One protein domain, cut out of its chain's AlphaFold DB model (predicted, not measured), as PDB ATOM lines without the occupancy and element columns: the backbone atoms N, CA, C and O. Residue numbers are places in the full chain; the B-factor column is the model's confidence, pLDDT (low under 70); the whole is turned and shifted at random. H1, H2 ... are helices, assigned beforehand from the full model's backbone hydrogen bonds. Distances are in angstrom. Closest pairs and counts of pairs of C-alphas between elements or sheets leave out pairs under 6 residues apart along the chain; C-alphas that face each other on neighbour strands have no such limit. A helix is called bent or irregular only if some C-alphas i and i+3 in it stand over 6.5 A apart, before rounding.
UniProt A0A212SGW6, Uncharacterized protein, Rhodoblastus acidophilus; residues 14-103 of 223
ATOM      1  N   GLN A  14       7.600  16.643 -39.544       92.75
ATOM      2  CA  GLN A  14       6.401  16.332 -38.769       92.75
ATOM      3  C   GLN A  14       6.189  14.825 -38.595       92.75
ATOM      4  O   GLN A  14       5.850  14.393 -37.494       92.75
ATOM      5  N   GLU A  15       6.441  14.014 -39.627       91.56
ATOM      6  CA  GLU A  15       6.384  12.548 -39.516       91.56
ATOM      7  C   GLU A  15       7.405  12.029 -38.492       91.56
ATOM      8  O   GLU A  15       7.082  11.181 -37.656       91.56
ATOM      9  N   LEU A  16       8.622  12.591 -38.477       91.06
ATOM     10  CA  LEU A  16       9.638  12.225 -37.485       91.06
ATOM     11  C   LEU A  16       9.283  12.700 -36.076       91.06
ATOM     12  O   LEU A  16       9.520  11.968 -35.114       91.06
ATOM     13  N   VAL A  17       8.691  13.888 -35.932       94.38
ATOM     14  CA  VAL A  17       8.198  14.399 -34.642       94.38
ATOM     15  C   VAL A  17       7.081  13.512 -34.102       94.38
ATOM     16  O   VAL A  17       7.095  13.157 -32.919       94.38
ATOM     17  N   PHE A  18       6.131  13.118 -34.953       93.88
ATOM     18  CA  PHE A  18       5.052  12.208 -34.584       93.88
ATOM     19  C   PHE A  18       5.610  10.869 -34.096       93.88
ATOM     20  O   PHE A  18       5.290  10.437 -32.983       93.88
ATOM     21  N   LEU A  19       6.490  10.240 -34.878       93.62
ATOM     22  CA  LEU A  19       7.129   8.986 -34.495       93.62
ATOM     23  C   LEU A  19       7.899   9.133 -33.173       93.62
ATOM     24  O   LEU A  19       7.703   8.341 -32.253       93.62
ATOM     25  N   ALA A  20       8.729  10.169 -33.038       94.19
ATOM     26  CA  ALA A  20       9.547  10.396 -31.851       94.19
ATOM     27  C   ALA A  20       8.713  10.599 -30.577       94.19
ATOM     28  O   ALA A  20       9.055  10.059 -29.526       94.19
ATOM     29  N   ARG A  21       7.592  11.329 -30.655       95.00
ATOM     30  CA  ARG A  21       6.668  11.507 -29.523       95.00
ATOM     31  C   ARG A  21       6.012  10.196 -29.107       95.00
ATOM     32  O   ARG A  21       5.865   9.953 -27.911       95.00
ATOM     33  N   ASN A  22       5.614   9.366 -30.069       94.62
ATOM     34  CA  ASN A  22       5.027   8.062 -29.769       94.62
ATOM     35  C   ASN A  22       6.060   7.119 -29.147       94.62
ATOM     36  O   ASN A  22       5.758   6.485 -28.141       94.62
ATOM     37  N   LEU A  23       7.293   7.105 -29.664       93.88
ATOM     38  CA  LEU A  23       8.397   6.363 -29.054       93.88
ATOM     39  C   LEU A  23       8.661   6.843 -27.621       93.88
ATOM     40  O   LEU A  23       8.696   6.024 -26.712       93.88
ATOM     41  N   ALA A  24       8.775   8.155 -27.393       92.81
ATOM     42  CA  ALA A  24       9.031   8.730 -26.067       92.81
ATOM     43  C   ALA A  24       7.931   8.409 -25.037       92.81
ATOM     44  O   ALA A  24       8.209   8.313 -23.843       92.81
ATOM     45  N   LYS A  25       6.682   8.240 -25.489       93.38
ATOM     46  CA  LYS A  25       5.537   7.876 -24.640       93.38
ATOM     47  C   LYS A  25       5.360   6.370 -24.469       93.38
ATOM     48  O   LYS A  25       4.547   5.963 -23.642       93.38
ATOM     49  N   ASP A  26       6.087   5.551 -25.224       93.81
ATOM     50  CA  ASP A  26       5.930   4.105 -25.212       93.81
ATOM     51  C   ASP A  26       6.358   3.512 -23.855       93.81
ATOM     52  O   ASP A  26       7.543   3.573 -23.510       93.81
ATOM     53  N   PRO A  27       5.440   2.891 -23.085       90.75
ATOM     54  CA  PRO A  27       5.756   2.329 -21.772       90.75
ATOM     55  C   PRO A  27       6.869   1.277 -21.812       90.75
ATOM     56  O   PRO A  27       7.629   1.142 -20.856       90.75
ATOM     57  N   THR A  28       7.001   0.553 -22.928       90.62
ATOM     58  CA  THR A  28       8.029  -0.485 -23.095       90.62
ATOM     59  C   THR A  28       9.429   0.102 -23.268       90.62
ATOM     60  O   THR A  28      10.416  -0.574 -22.981       90.62
ATOM     61  N   LEU A  29       9.524   1.368 -23.692       90.38
ATOM     62  CA  LEU A  29      10.782   2.086 -23.891       90.38
ATOM     63  C   LEU A  29      11.140   3.002 -22.713       90.38
ATOM     64  O   LEU A  29      12.277   3.458 -22.638       90.38
ATOM     65  N   GLN A  30      10.228   3.250 -21.765       89.25
ATOM     66  CA  GLN A  30      10.479   4.165 -20.641       89.25
ATOM     67  C   GLN A  30      11.669   3.748 -19.776       89.25
ATOM     68  O   GLN A  30      12.463   4.600 -19.380       89.25
ATOM     69  N   SER A  31      11.825   2.450 -19.497       87.75
ATOM     70  CA  SER A  31      12.967   1.936 -18.727       87.75
ATOM     71  C   SER A  31      14.280   2.116 -19.492       87.75
ATOM     72  O   SER A  31      15.289   2.506 -18.903       87.75
ATOM     73  N   VAL A  32      14.246   1.912 -20.812       86.56
ATOM     74  CA  VAL A  32      15.387   2.130 -21.703       86.56
ATOM     75  C   VAL A  32      15.762   3.609 -21.710       86.56
ATOM     76  O   VAL A  32      16.904   3.935 -21.409       86.56
ATOM     77  N   PHE A  33      14.819   4.518 -21.967       87.44
ATOM     78  CA  PHE A  33      15.105   5.954 -21.993       87.44
ATOM     79  C   PHE A  33      15.523   6.510 -20.631       87.44
ATOM     80  O   PHE A  33      16.431   7.333 -20.580       87.44
ATOM     81  N   SER A  34      14.951   6.021 -19.528       85.88
ATOM     82  CA  SER A  34      15.386   6.390 -18.170       85.88
ATOM     83  C   SER A  34      16.839   5.999 -17.904       85.88
ATOM     84  O   SER A  34      17.596   6.773 -17.326       85.88
ATOM     85  N   ARG A  35      17.243   4.800 -18.338       84.31
ATOM     86  CA  ARG A  35      18.609   4.295 -18.156       84.31
ATOM     87  C   ARG A  35      19.600   5.019 -19.063       84.31
ATOM     88  O   ARG A  35      20.665   5.429 -18.609       84.31
ATOM     89  N   VAL A  36      19.246   5.134 -20.340       74.81
ATOM     90  CA  VAL A  36      20.083   5.663 -21.422       74.81
ATOM     91  C   VAL A  36      20.235   7.187 -21.317       74.81
ATOM     92  O   VAL A  36      21.307   7.737 -21.585       74.81
ATOM     93  N   GLY A  37      19.172   7.886 -20.914       77.88
ATOM     94  CA  GLY A  37      19.121   9.343 -20.860       77.88
ATOM     95  C   GLY A  37      19.510   9.983 -22.195       77.88
ATOM     96  O   GLY A  37      19.257   9.434 -23.272       77.88
ATOM     97  N   LEU A  38      20.192  11.124 -22.136       73.31
ATOM     98  CA  LEU A  38      20.703  11.815 -23.324       73.31
ATOM     99  C   LEU A  38      22.068  11.329 -23.796       73.31
ATOM    100  O   LEU A  38      22.394  11.597 -24.937       73.31
ATOM    101  N   HIS A  39      22.859  10.645 -22.965       68.12
ATOM    102  CA  HIS A  39      24.297  10.503 -23.240       68.12
ATOM    103  C   HIS A  39      24.832   9.074 -23.171       68.12
ATOM    104  O   HIS A  39      25.887   8.801 -23.735       68.12
ATOM    105  N   LYS A  40      24.123   8.136 -22.531       70.31
ATOM    106  CA  LYS A  40      24.584   6.744 -22.498       70.31
ATOM    107  C   LYS A  40      24.224   6.030 -23.795       70.31
ATOM    108  O   LYS A  40      23.304   6.433 -24.511       70.31
ATOM    109  N   ASN A  41      24.939   4.948 -24.067       64.88
ATOM    110  CA  ASN A  41      24.637   4.053 -25.174       64.88
ATOM    111  C   ASN A  41      23.520   3.069 -24.795       64.88
ATOM    112  O   ASN A  41      23.287   2.755 -23.619       64.88
ATOM    113  N   PHE A  42      22.846   2.539 -25.813       67.62
ATOM    114  CA  PHE A  42      22.063   1.319 -25.649       67.62
ATOM    115  C   PHE A  42      23.046   0.191 -25.328       67.62
ATOM    116  O   PHE A  42      23.955  -0.081 -26.104       67.62
ATOM    117  N   GLU A  43      22.909  -0.435 -24.161       55.97
ATOM    118  CA  GLU A  43      23.910  -1.389 -23.657       55.97
ATOM    119  C   GLU A  43      23.753  -2.772 -24.303       55.97
ATOM    120  O   GLU A  43      24.498  -3.697 -23.982       55.97
ATOM    121  N   ARG A  44      22.754  -2.963 -25.181       56.19
ATOM    122  CA  ARG A  44      22.388  -4.280 -25.714       56.19
ATOM    123  C   ARG A  44      21.785  -4.202 -27.113       56.19
ATOM    124  O   ARG A  44      20.905  -3.378 -27.370       56.19
ATOM    125  N   ASN A  45      22.112  -5.196 -27.946       62.00
ATOM    126  CA  ASN A  45      21.376  -5.499 -29.182       62.00
ATOM    127  C   ASN A  45      19.857  -5.590 -28.941       62.00
ATOM    128  O   ASN A  45      19.079  -5.260 -29.826       62.00
ATOM    129  N   THR A  46      19.427  -5.989 -27.737       75.06
ATOM    130  CA  THR A  46      18.010  -6.141 -27.379       75.06
ATOM    131  C   THR A  46      17.267  -4.818 -27.204       75.06
ATOM    132  O   THR A  46      16.111  -4.731 -27.596       75.06
ATOM    133  N   GLU A  47      17.892  -3.781 -26.636       79.75
ATOM    134  CA  GLU A  47      17.233  -2.475 -26.460       79.75
ATOM    135  C   GLU A  47      17.102  -1.749 -27.796       79.75
ATOM    136  O   GLU A  47      16.056  -1.186 -28.112       79.75
ATOM    137  N   HIS A  48      18.153  -1.836 -28.614       75.12
ATOM    138  CA  HIS A  48      18.130  -1.311 -29.969       75.12
ATOM    139  C   HIS A  48      17.123  -2.075 -30.848       75.12
ATOM    140  O   HIS A  48      16.347  -1.454 -31.573       75.12
ATOM    141  N   ALA A  49      17.057  -3.408 -30.735       82.56
ATOM    142  CA  ALA A  49      16.056  -4.221 -31.428       82.56
ATOM    143  C   ALA A  49      14.624  -3.894 -30.983       82.56
ATOM    144  O   ALA A  49      13.736  -3.810 -31.827       82.56
ATOM    145  N   LEU A  50      14.398  -3.661 -29.686       85.75
ATOM    146  CA  LEU A  50      13.094  -3.239 -29.175       85.75
ATOM    147  C   LEU A  50      12.685  -1.895 -29.786       85.75
ATOM    148  O   LEU A  50      11.580  -1.767 -30.301       85.75
ATOM    149  N   LEU A  51      13.590  -0.918 -29.804       84.38
ATOM    150  CA  LEU A  51      13.347   0.400 -30.388       84.38
ATOM    151  C   LEU A  51      13.036   0.326 -31.894       84.38
ATOM    152  O   LEU A  51      12.098   0.974 -32.359       84.38
ATOM    153  N   ILE A  52      13.769  -0.508 -32.643       84.56
ATOM    154  CA  ILE A  52      13.487  -0.787 -34.061       84.56
ATOM    155  C   ILE A  52      12.100  -1.419 -34.229       84.56
ATOM    156  O   ILE A  52      11.318  -0.952 -35.055       84.56
ATOM    157  N   ALA A  53      11.768  -2.439 -33.433       88.38
ATOM    158  CA  ALA A  53      10.483  -3.127 -33.525       88.38
ATOM    159  C   ALA A  53       9.310  -2.183 -33.221       88.38
ATOM    160  O   ALA A  53       8.308  -2.183 -33.933       88.38
ATOM    161  N   ARG A  54       9.435  -1.327 -32.198       90.31
ATOM    162  CA  ARG A  54       8.407  -0.326 -31.872       90.31
ATOM    163  C   ARG A  54       8.240   0.701 -32.987       90.31
ATOM    164  O   ARG A  54       7.109   1.040 -33.318       90.31
ATOM    165  N   ARG A  55       9.330   1.138 -33.622       88.00
ATOM    166  CA  ARG A  55       9.249   2.014 -34.797       88.00
ATOM    167  C   ARG A  55       8.478   1.366 -35.942       88.00
ATOM    168  O   ARG A  55       7.572   1.996 -36.474       88.00
ATOM    169  N   GLN A  56       8.836   0.135 -36.301       88.00
ATOM    170  CA  GLN A  56       8.211  -0.593 -37.409       88.00
ATOM    171  C   GLN A  56       6.699  -0.739 -37.222       88.00
ATOM    172  O   GLN A  56       5.953  -0.728 -38.193       88.00
ATOM    173  N   LEU A  57       6.244  -0.834 -35.971       89.62
ATOM    174  CA  LEU A  57       4.822  -0.859 -35.639       89.62
ATOM    175  C   LEU A  57       4.149   0.519 -35.734       89.62
ATOM    176  O   LEU A  57       2.973   0.587 -36.073       89.62
ATOM    177  N   LEU A  58       4.859   1.597 -35.392       89.00
ATOM    178  CA  LEU A  58       4.299   2.951 -35.302       89.00
ATOM    179  C   LEU A  58       4.290   3.715 -36.630       89.00
ATOM    180  O   LEU A  58       3.424   4.565 -36.811       89.00
ATOM    181  N   ALA A  59       5.261   3.458 -37.505       87.69
ATOM    182  CA  ALA A  59       5.410   4.148 -38.787       87.69
ATOM    183  C   ALA A  59       6.005   3.208 -39.861       87.69
ATOM    184  O   ALA A  59       7.129   3.439 -40.331       87.69
ATOM    185  N   PRO A  60       5.308   2.109 -40.216       88.56
ATOM    186  CA  PRO A  60       5.784   1.132 -41.201       88.56
ATOM    187  C   PRO A  60       6.053   1.742 -42.587       88.56
ATOM    188  O   PRO A  60       6.901   1.254 -43.329       88.56
ATOM    189  N   GLU A  61       5.377   2.830 -42.942       85.62
ATOM    190  CA  GLU A  61       5.572   3.567 -44.191       85.62
ATOM    191  C   GLU A  61       6.962   4.220 -44.299       85.62
ATOM    192  O   GLU A  61       7.527   4.303 -45.390       85.62
ATOM    193  N   LEU A  62       7.572   4.614 -43.173       83.31
ATOM    194  CA  LEU A  62       8.923   5.194 -43.149       83.31
ATOM    195  C   LEU A  62      10.016   4.144 -43.383       83.31
ATOM    196  O   LEU A  62      11.176   4.479 -43.625       83.31
ATOM    197  N   GLU A  63       9.664   2.869 -43.269       82.00
ATOM    198  CA  GLU A  63      10.549   1.713 -43.367       82.00
ATOM    199  C   GLU A  63      10.960   1.433 -44.821       82.00
ATOM    200  O   GLU A  63      12.074   0.979 -45.085       82.00
ATOM    201  N   THR A  64      10.080   1.762 -45.768       82.12
ATOM    202  CA  THR A  64      10.283   1.540 -47.205       82.12
ATOM    203  C   THR A  64      10.955   2.719 -47.909       82.12
ATOM    204  O   THR A  64      11.262   2.629 -49.098       82.12
ATOM    205  N   ARG A  65      11.186   3.835 -47.202       79.88
ATOM    206  CA  ARG A  65      11.743   5.065 -47.782       79.88
ATOM    207  C   ARG A  65      13.270   4.999 -47.974       79.88
ATOM    208  O   ARG A  65      13.972   4.371 -47.176       79.88
ATOM    209  N   PRO A  66      13.836   5.708 -48.973       75.31
ATOM    210  CA  PRO A  66      15.274   5.689 -49.270       75.31
ATOM    211  C   PRO A  66      16.225   6.129 -48.140       75.31
ATOM    212  O   PRO A  66      17.428   5.846 -48.237       75.31
ATOM    213  N   CYS A  67      15.753   6.837 -47.104       73.88
ATOM    214  CA  CYS A  67      16.551   7.165 -45.912       73.88
ATOM    215  C   CYS A  67      15.970   6.603 -44.610       73.88
ATOM    216  O   CYS A  67      16.277   7.136 -43.543       73.88
ATOM    217  N   ALA A  68      15.228   5.489 -44.656       73.81
ATOM    218  CA  ALA A  68      14.669   4.826 -43.473       73.81
ATOM    219  C   ALA A  68      15.672   4.684 -42.305       73.81
ATOM    220  O   ALA A  68      15.322   4.915 -41.149       73.81
ATOM    221  N   SER A  69      16.941   4.368 -42.594       71.56
ATOM    222  CA  SER A  69      18.004   4.246 -41.584       71.56
ATOM    223  C   SER A  69      18.455   5.578 -40.970       71.56
ATOM    224  O   SER A  69      18.822   5.622 -39.801       71.56
ATOM    225  N   THR A  70      18.424   6.673 -41.734       73.25
ATOM    226  CA  THR A  70      18.731   8.022 -41.226       73.25
ATOM    227  C   THR A  70      17.560   8.556 -40.411       73.25
ATOM    228  O   THR A  70      17.755   9.010 -39.290       73.25
ATOM    229  N   ASN A  71      16.341   8.393 -40.923       79.12
ATOM    230  CA  ASN A  71      15.097   8.758 -40.246       79.12
ATOM    231  C   ASN A  71      14.962   8.047 -38.893       79.12
ATOM    232  O   ASN A  71      14.539   8.660 -37.915       79.12
ATOM    233  N   LEU A  72      15.403   6.784 -38.818       78.44
ATOM    234  CA  LEU A  72      15.515   6.035 -37.568       78.44
ATOM    235  C   LEU A  72      16.396   6.770 -36.550       78.44
ATOM    236  O   LEU A  72      15.922   7.062 -35.456       78.44
ATOM    237  N   ALA A  73      17.639   7.107 -36.899       78.38
ATOM    238  CA  ALA A  73      18.548   7.781 -35.971       78.38
ATOM    239  C   ALA A  73      17.974   9.125 -35.484       78.38
ATOM    240  O   ALA A  73      18.027   9.430 -34.292       78.38
ATOM    241  N   VAL A  74      17.360   9.901 -36.383       84.50
ATOM    242  CA  VAL A  74      16.742  11.195 -36.049       84.50
ATOM    243  C   VAL A  74      15.569  11.026 -35.088       84.50
ATOM    244  O   VAL A  74      15.525  11.692 -34.055       84.50
ATOM    245  N   ALA A  75      14.642  10.111 -35.384       88.38
ATOM    246  CA  ALA A  75      13.484   9.859 -34.532       88.38
ATOM    247  C   ALA A  75      13.895   9.343 -33.144       88.38
ATOM    248  O   ALA A  75      13.317   9.755 -32.141       88.38
ATOM    249  N   GLN A  76      14.920   8.489 -33.067       86.88
ATOM    250  CA  GLN A  76      15.463   7.998 -31.797       86.88
ATOM    251  C   GLN A  76      16.076   9.131 -30.962       86.88
ATOM    252  O   GLN A  76      15.763   9.272 -29.777       86.88
ATOM    253  N   ALA A  77      16.921   9.964 -31.571       85.50
ATOM    254  CA  ALA A  77      17.568  11.085 -30.894       85.50
ATOM    255  C   ALA A  77      16.563  12.148 -30.428       85.50
ATOM    256  O   ALA A  77      16.711  12.707 -29.335       85.50
ATOM    257  N   LEU A  78      15.524  12.393 -31.229       90.00
ATOM    258  CA  LEU A  78      14.418  13.276 -30.880       90.00
ATOM    259  C   LEU A  78      13.566  12.687 -29.745       90.00
ATOM    260  O   LEU A  78      13.248  13.397 -28.795       90.00
ATOM    261  N   ALA A  79      13.261  11.385 -29.778       91.62
ATOM    262  CA  ALA A  79      12.493  10.713 -28.727       91.62
ATOM    263  C   ALA A  79      13.191  10.806 -27.363       91.62
ATOM    264  O   ALA A  79      12.551  11.129 -26.366       91.62
ATOM    265  N   ARG A  80      14.517  10.609 -27.327       87.94
ATOM    266  CA  ARG A  80      15.330  10.780 -26.109       87.94
ATOM    267  C   ARG A  80      15.248  12.205 -25.566       87.94
ATOM    268  O   ARG A  80      15.039  12.390 -24.374       87.94
ATOM    269  N   ARG A  81      15.367  13.211 -26.436       88.88
ATOM    270  CA  ARG A  81      15.289  14.634 -26.055       88.88
ATOM    271  C   ARG A  81      13.912  15.031 -25.532       88.88
ATOM    272  O   ARG A  81      13.823  15.789 -24.569       88.88
ATOM    273  N   ILE A  82      12.850  14.507 -26.139       91.94
ATOM    274  CA  ILE A  82      11.478  14.698 -25.657       91.94
ATOM    275  C   ILE A  82      11.312  14.030 -24.290       91.94
ATOM    276  O   ILE A  82      10.821  14.661 -23.358       91.94
ATOM    277  N   PHE A  83      11.763  12.781 -24.146       91.38
ATOM    278  CA  PHE A  83      11.673  12.037 -22.891       91.38
ATOM    279  C   PHE A  83      12.436  12.725 -21.749       91.38
ATOM    280  O   PHE A  83      11.914  12.860 -20.647       91.38
ATOM    281  N   CYS A  84      13.652  13.207 -22.015       85.88
ATOM    282  CA  CYS A  84      14.475  13.925 -21.042       85.88
ATOM    283  C   CYS A  84      14.046  15.388 -20.822       85.88
ATOM    284  O   CYS A  84      14.659  16.077 -20.010       85.88
ATOM    285  N   GLY A  85      13.027  15.882 -21.534       87.06
ATOM    286  CA  GLY A  85      12.496  17.238 -21.370       87.06
ATOM    287  C   GLY A  85      13.384  18.363 -21.915       87.06
ATOM    288  O   GLY A  85      13.161  19.526 -21.577       87.06
ATOM    289  N   THR A  86      14.382  18.056 -22.752       85.12
ATOM    290  CA  THR A  86      15.229  19.080 -23.395       85.12
ATOM    291  C   THR A  86      14.558  19.741 -24.588       85.12
ATOM    292  O   THR A  86      14.898  20.870 -24.914       85.12
ATOM    293  N   ILE A  87      13.622  19.042 -25.234       87.81
ATOM    294  CA  ILE A  87      12.723  19.618 -26.237       87.81
ATOM    295  C   ILE A  87      11.361  19.789 -25.575       87.81
ATOM    296  O   ILE A  87      10.725  18.808 -25.183       87.81
ATOM    297  N   LYS A  88      10.950  21.044 -25.407       83.56
ATOM    298  CA  LYS A  88       9.800  21.436 -24.583       83.56
ATOM    299  C   LYS A  88       8.528  21.631 -25.393       83.56
ATOM    300  O   LYS A  88       7.435  21.540 -24.839       83.56
ATOM    301  N   ASN A  89       8.654  21.917 -26.685       90.75
ATOM    302  CA  ASN A  89       7.529  22.245 -27.554       90.75
ATOM    303  C   ASN A  89       7.687  21.642 -28.959       90.75
ATOM    304  O   ASN A  89       8.674  20.978 -29.283       90.75
ATOM    305  N   GLU A  90       6.642  21.799 -29.767       91.06
ATOM    306  CA  GLU A  90       6.587  21.276 -31.132       91.06
ATOM    307  C   GLU A  90       7.565  21.969 -32.072       91.06
ATOM    308  O   GLU A  90       8.210  21.292 -32.865       91.06
ATOM    309  N   ASP A  91       7.717  23.283 -31.937       89.44
ATOM    310  CA  ASP A  91       8.573  24.082 -32.810       89.44
ATOM    311  C   ASP A  91      10.043  23.668 -32.672       89.44
ATOM    312  O   ASP A  91      10.727  23.460 -33.672       89.44
ATOM    313  N   GLU A  92      10.514  23.438 -31.443       86.75
ATOM    314  CA  GLU A  92      11.844  22.883 -31.160       86.75
ATOM    315  C   GLU A  92      12.023  21.481 -31.762       86.75
ATOM    316  O   GLU A  92      13.075  21.167 -32.322       86.75
ATOM    317  N   ALA A  93      10.990  20.635 -31.681       90.25
ATOM    318  CA  ALA A  93      11.023  19.281 -32.227       90.25
ATOM    319  C   ALA A  93      11.090  19.286 -33.763       90.25
ATOM    320  O   ALA A  93      11.881  18.548 -34.357       90.25
ATOM    321  N   VAL A  94      10.283  20.136 -34.404       89.50
ATOM    322  CA  VAL A  94      10.259  20.323 -35.858       89.50
ATOM    323  C   VAL A  94      11.573  20.928 -36.334       89.50
ATOM    324  O   VAL A  94      12.131  20.440 -37.312       89.50
ATOM    325  N   ALA A  95      12.106  21.934 -35.636       82.38
ATOM    326  CA  ALA A  95      13.394  22.538 -35.963       82.38
ATOM    327  C   ALA A  95      14.530  21.506 -35.905       82.38
ATOM    328  O   ALA A  95      15.325  21.429 -36.843       82.38
ATOM    329  N   PHE A  96      14.560  20.663 -34.865       83.62
ATOM    330  CA  PHE A  96      15.521  19.564 -34.756       83.62
ATOM    331  C   PHE A  96      15.390  18.573 -35.922       83.62
ATOM    332  O   PHE A  96      16.373  18.267 -36.592       83.62
ATOM    333  N   ALA A  97      14.178  18.085 -36.208       85.69
ATOM    334  CA  ALA A  97      13.964  17.135 -37.299       85.69
ATOM    335  C   ALA A  97      14.290  17.745 -38.677       85.69
ATOM    336  O   ALA A  97      14.894  17.082 -39.518       85.69
ATOM    337  N   ALA A  98      13.956  19.019 -38.898       79.81
ATOM    338  CA  ALA A  98      14.239  19.738 -40.138       79.81
ATOM    339  C   ALA A  98      15.731  20.021 -40.346       79.81
ATOM    340  O   ALA A  98      16.191  20.014 -41.486       79.81
ATOM    341  N   ASP A  99      16.492  20.284 -39.280       74.88
ATOM    342  CA  ASP A  99      17.958  20.368 -39.339       74.88
ATOM    343  C   ASP A  99      18.556  19.026 -39.788       74.88
ATOM    344  O   ASP A  99      19.421  18.978 -40.659       74.88
ATOM    345  N   ARG A 100      18.001  17.913 -39.293       75.25
ATOM    346  CA  ARG A 100      18.504  16.560 -39.572       75.25
ATOM    347  C   ARG A 100      18.080  15.954 -40.906       75.25
ATOM    348  O   ARG A 100      18.821  15.148 -41.469       75.25
ATOM    349  N   ILE A 101      16.908  16.305 -41.430       73.25
ATOM    350  CA  ILE A 101      16.444  15.824 -42.743       73.25
ATOM    351  C   ILE A 101      17.223  16.499 -43.891       73.25
ATOM    352  O   ILE A 101      17.380  15.909 -44.960       73.25
ATOM    353  N   ARG A 102      17.798  17.692 -43.672       59.16
ATOM    354  CA  ARG A 102      18.473  18.509 -44.706       59.16
ATOM    355  C   ARG A 102      19.748  17.913 -45.330       59.16
ATOM    356  O   ARG A 102      20.331  18.499 -46.233       59.16
ATOM    357  N   HIS A 103      20.179  16.709 -44.963       54.06
ATOM    358  CA  HIS A 103      21.501  16.186 -45.330       54.06
ATOM    359  C   HIS A 103      21.648  15.529 -46.726       54.06
ATOM    360  O   HIS A 103      22.687  14.905 -46.980       54.06
TER     361      HIS A 103
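Overview. This is residues 14 to 103 of the 223 residues of an uncharacterized protein of Rhodoblastus acidophilus (UniProt A0A212SGW6). Two helices, H1 and H5, cross as an X in the core of a small rounded body, with H3 on one side of this pair and H6 on the other. H2 lies across the end of H1 near residue 25, and the four-residue H4 sits near the last residues of H3 and the first of H5. The printed part has 90 residues with six named helices, H1 to H6 in order along the chain, and no named strand; the class is all helix and the helix packing is mostly crossed. It is compact, with a radius of gyration of the C-alphas of 12.1 A and spans of 29 by 29 by 21 A.

Along the chain. H1, residues 14 to 25, begins with C-alpha 14 at (6.401, 16.332, -38.769) and is 16.5 A long. H2 is residues 27 to 36, 14.7 A long, and is irregular: C-alphas 28 and 31 are 7.0 A apart. H3, residues 45 to 58, is 20.0 A long, and H4, residues 60 to 63, is 5.3 A long. H5, residues 68 to 83, is the longest helix with 16 residues and 22.0 A; its C-alpha 68 is at (14.669, 4.826, -43.473). H6, residues 90 to 103, is 21.2 A long, ends with C-alpha 103 at (21.501, 16.186, -45.330) and is only just irregular: C-alphas 100 and 103 are 6.50 A apart.

Arrangement. H1 is the hub, touching H2, H3, H5 and H6. H1 and H2 only just touch, and only at the corner by their link, with 3 pairs of C-alphas within 8 A, the closest those of Leu 23 and Leu 29 at 7.1 A. With residues 19 to 23 alone H1 touches H3, at a steep tilt of 56 degrees, opposite ways; the closest C-alphas, of Leu 19 and Leu 58, are 6.7 A apart. H1 and H5 touch at a steep tilt of 52 degrees, the same way, and their closest C-alphas, of Ala 20 and Ala 79, are 4.3 A apart. With residues 14 to 17 alone H1 touches H6, the closest C-alphas being those of Val 17 and Ala 93, 6.1 A apart. H5 and H6 form a hairpin at a shallow tilt of 27 degrees; their closest C-alphas, of Val 74 and Arg 100, are 6.7 A apart. H4 is close to but not clearly touching H5, with the C-alphas of Leu 62 and Ala 68 5.8 A apart, and H3 and H6 are apart. Every O i to N i+4 pair is within hydrogen-bond range in H1, H3 and H5, against 4 of 6 in H2 and 8 of 10 in H6; H4 is too short for such a pair.

Size, cuts and confidence. The two C-alphas farthest apart, of Asn 45 and Asp 91, are 32.4 A apart. The printed part has no cut and no long link. The mean pLDDT of the printed part is 83.3, and residue 39, residues 41 to 45 and residues 102 to 103 are under 70.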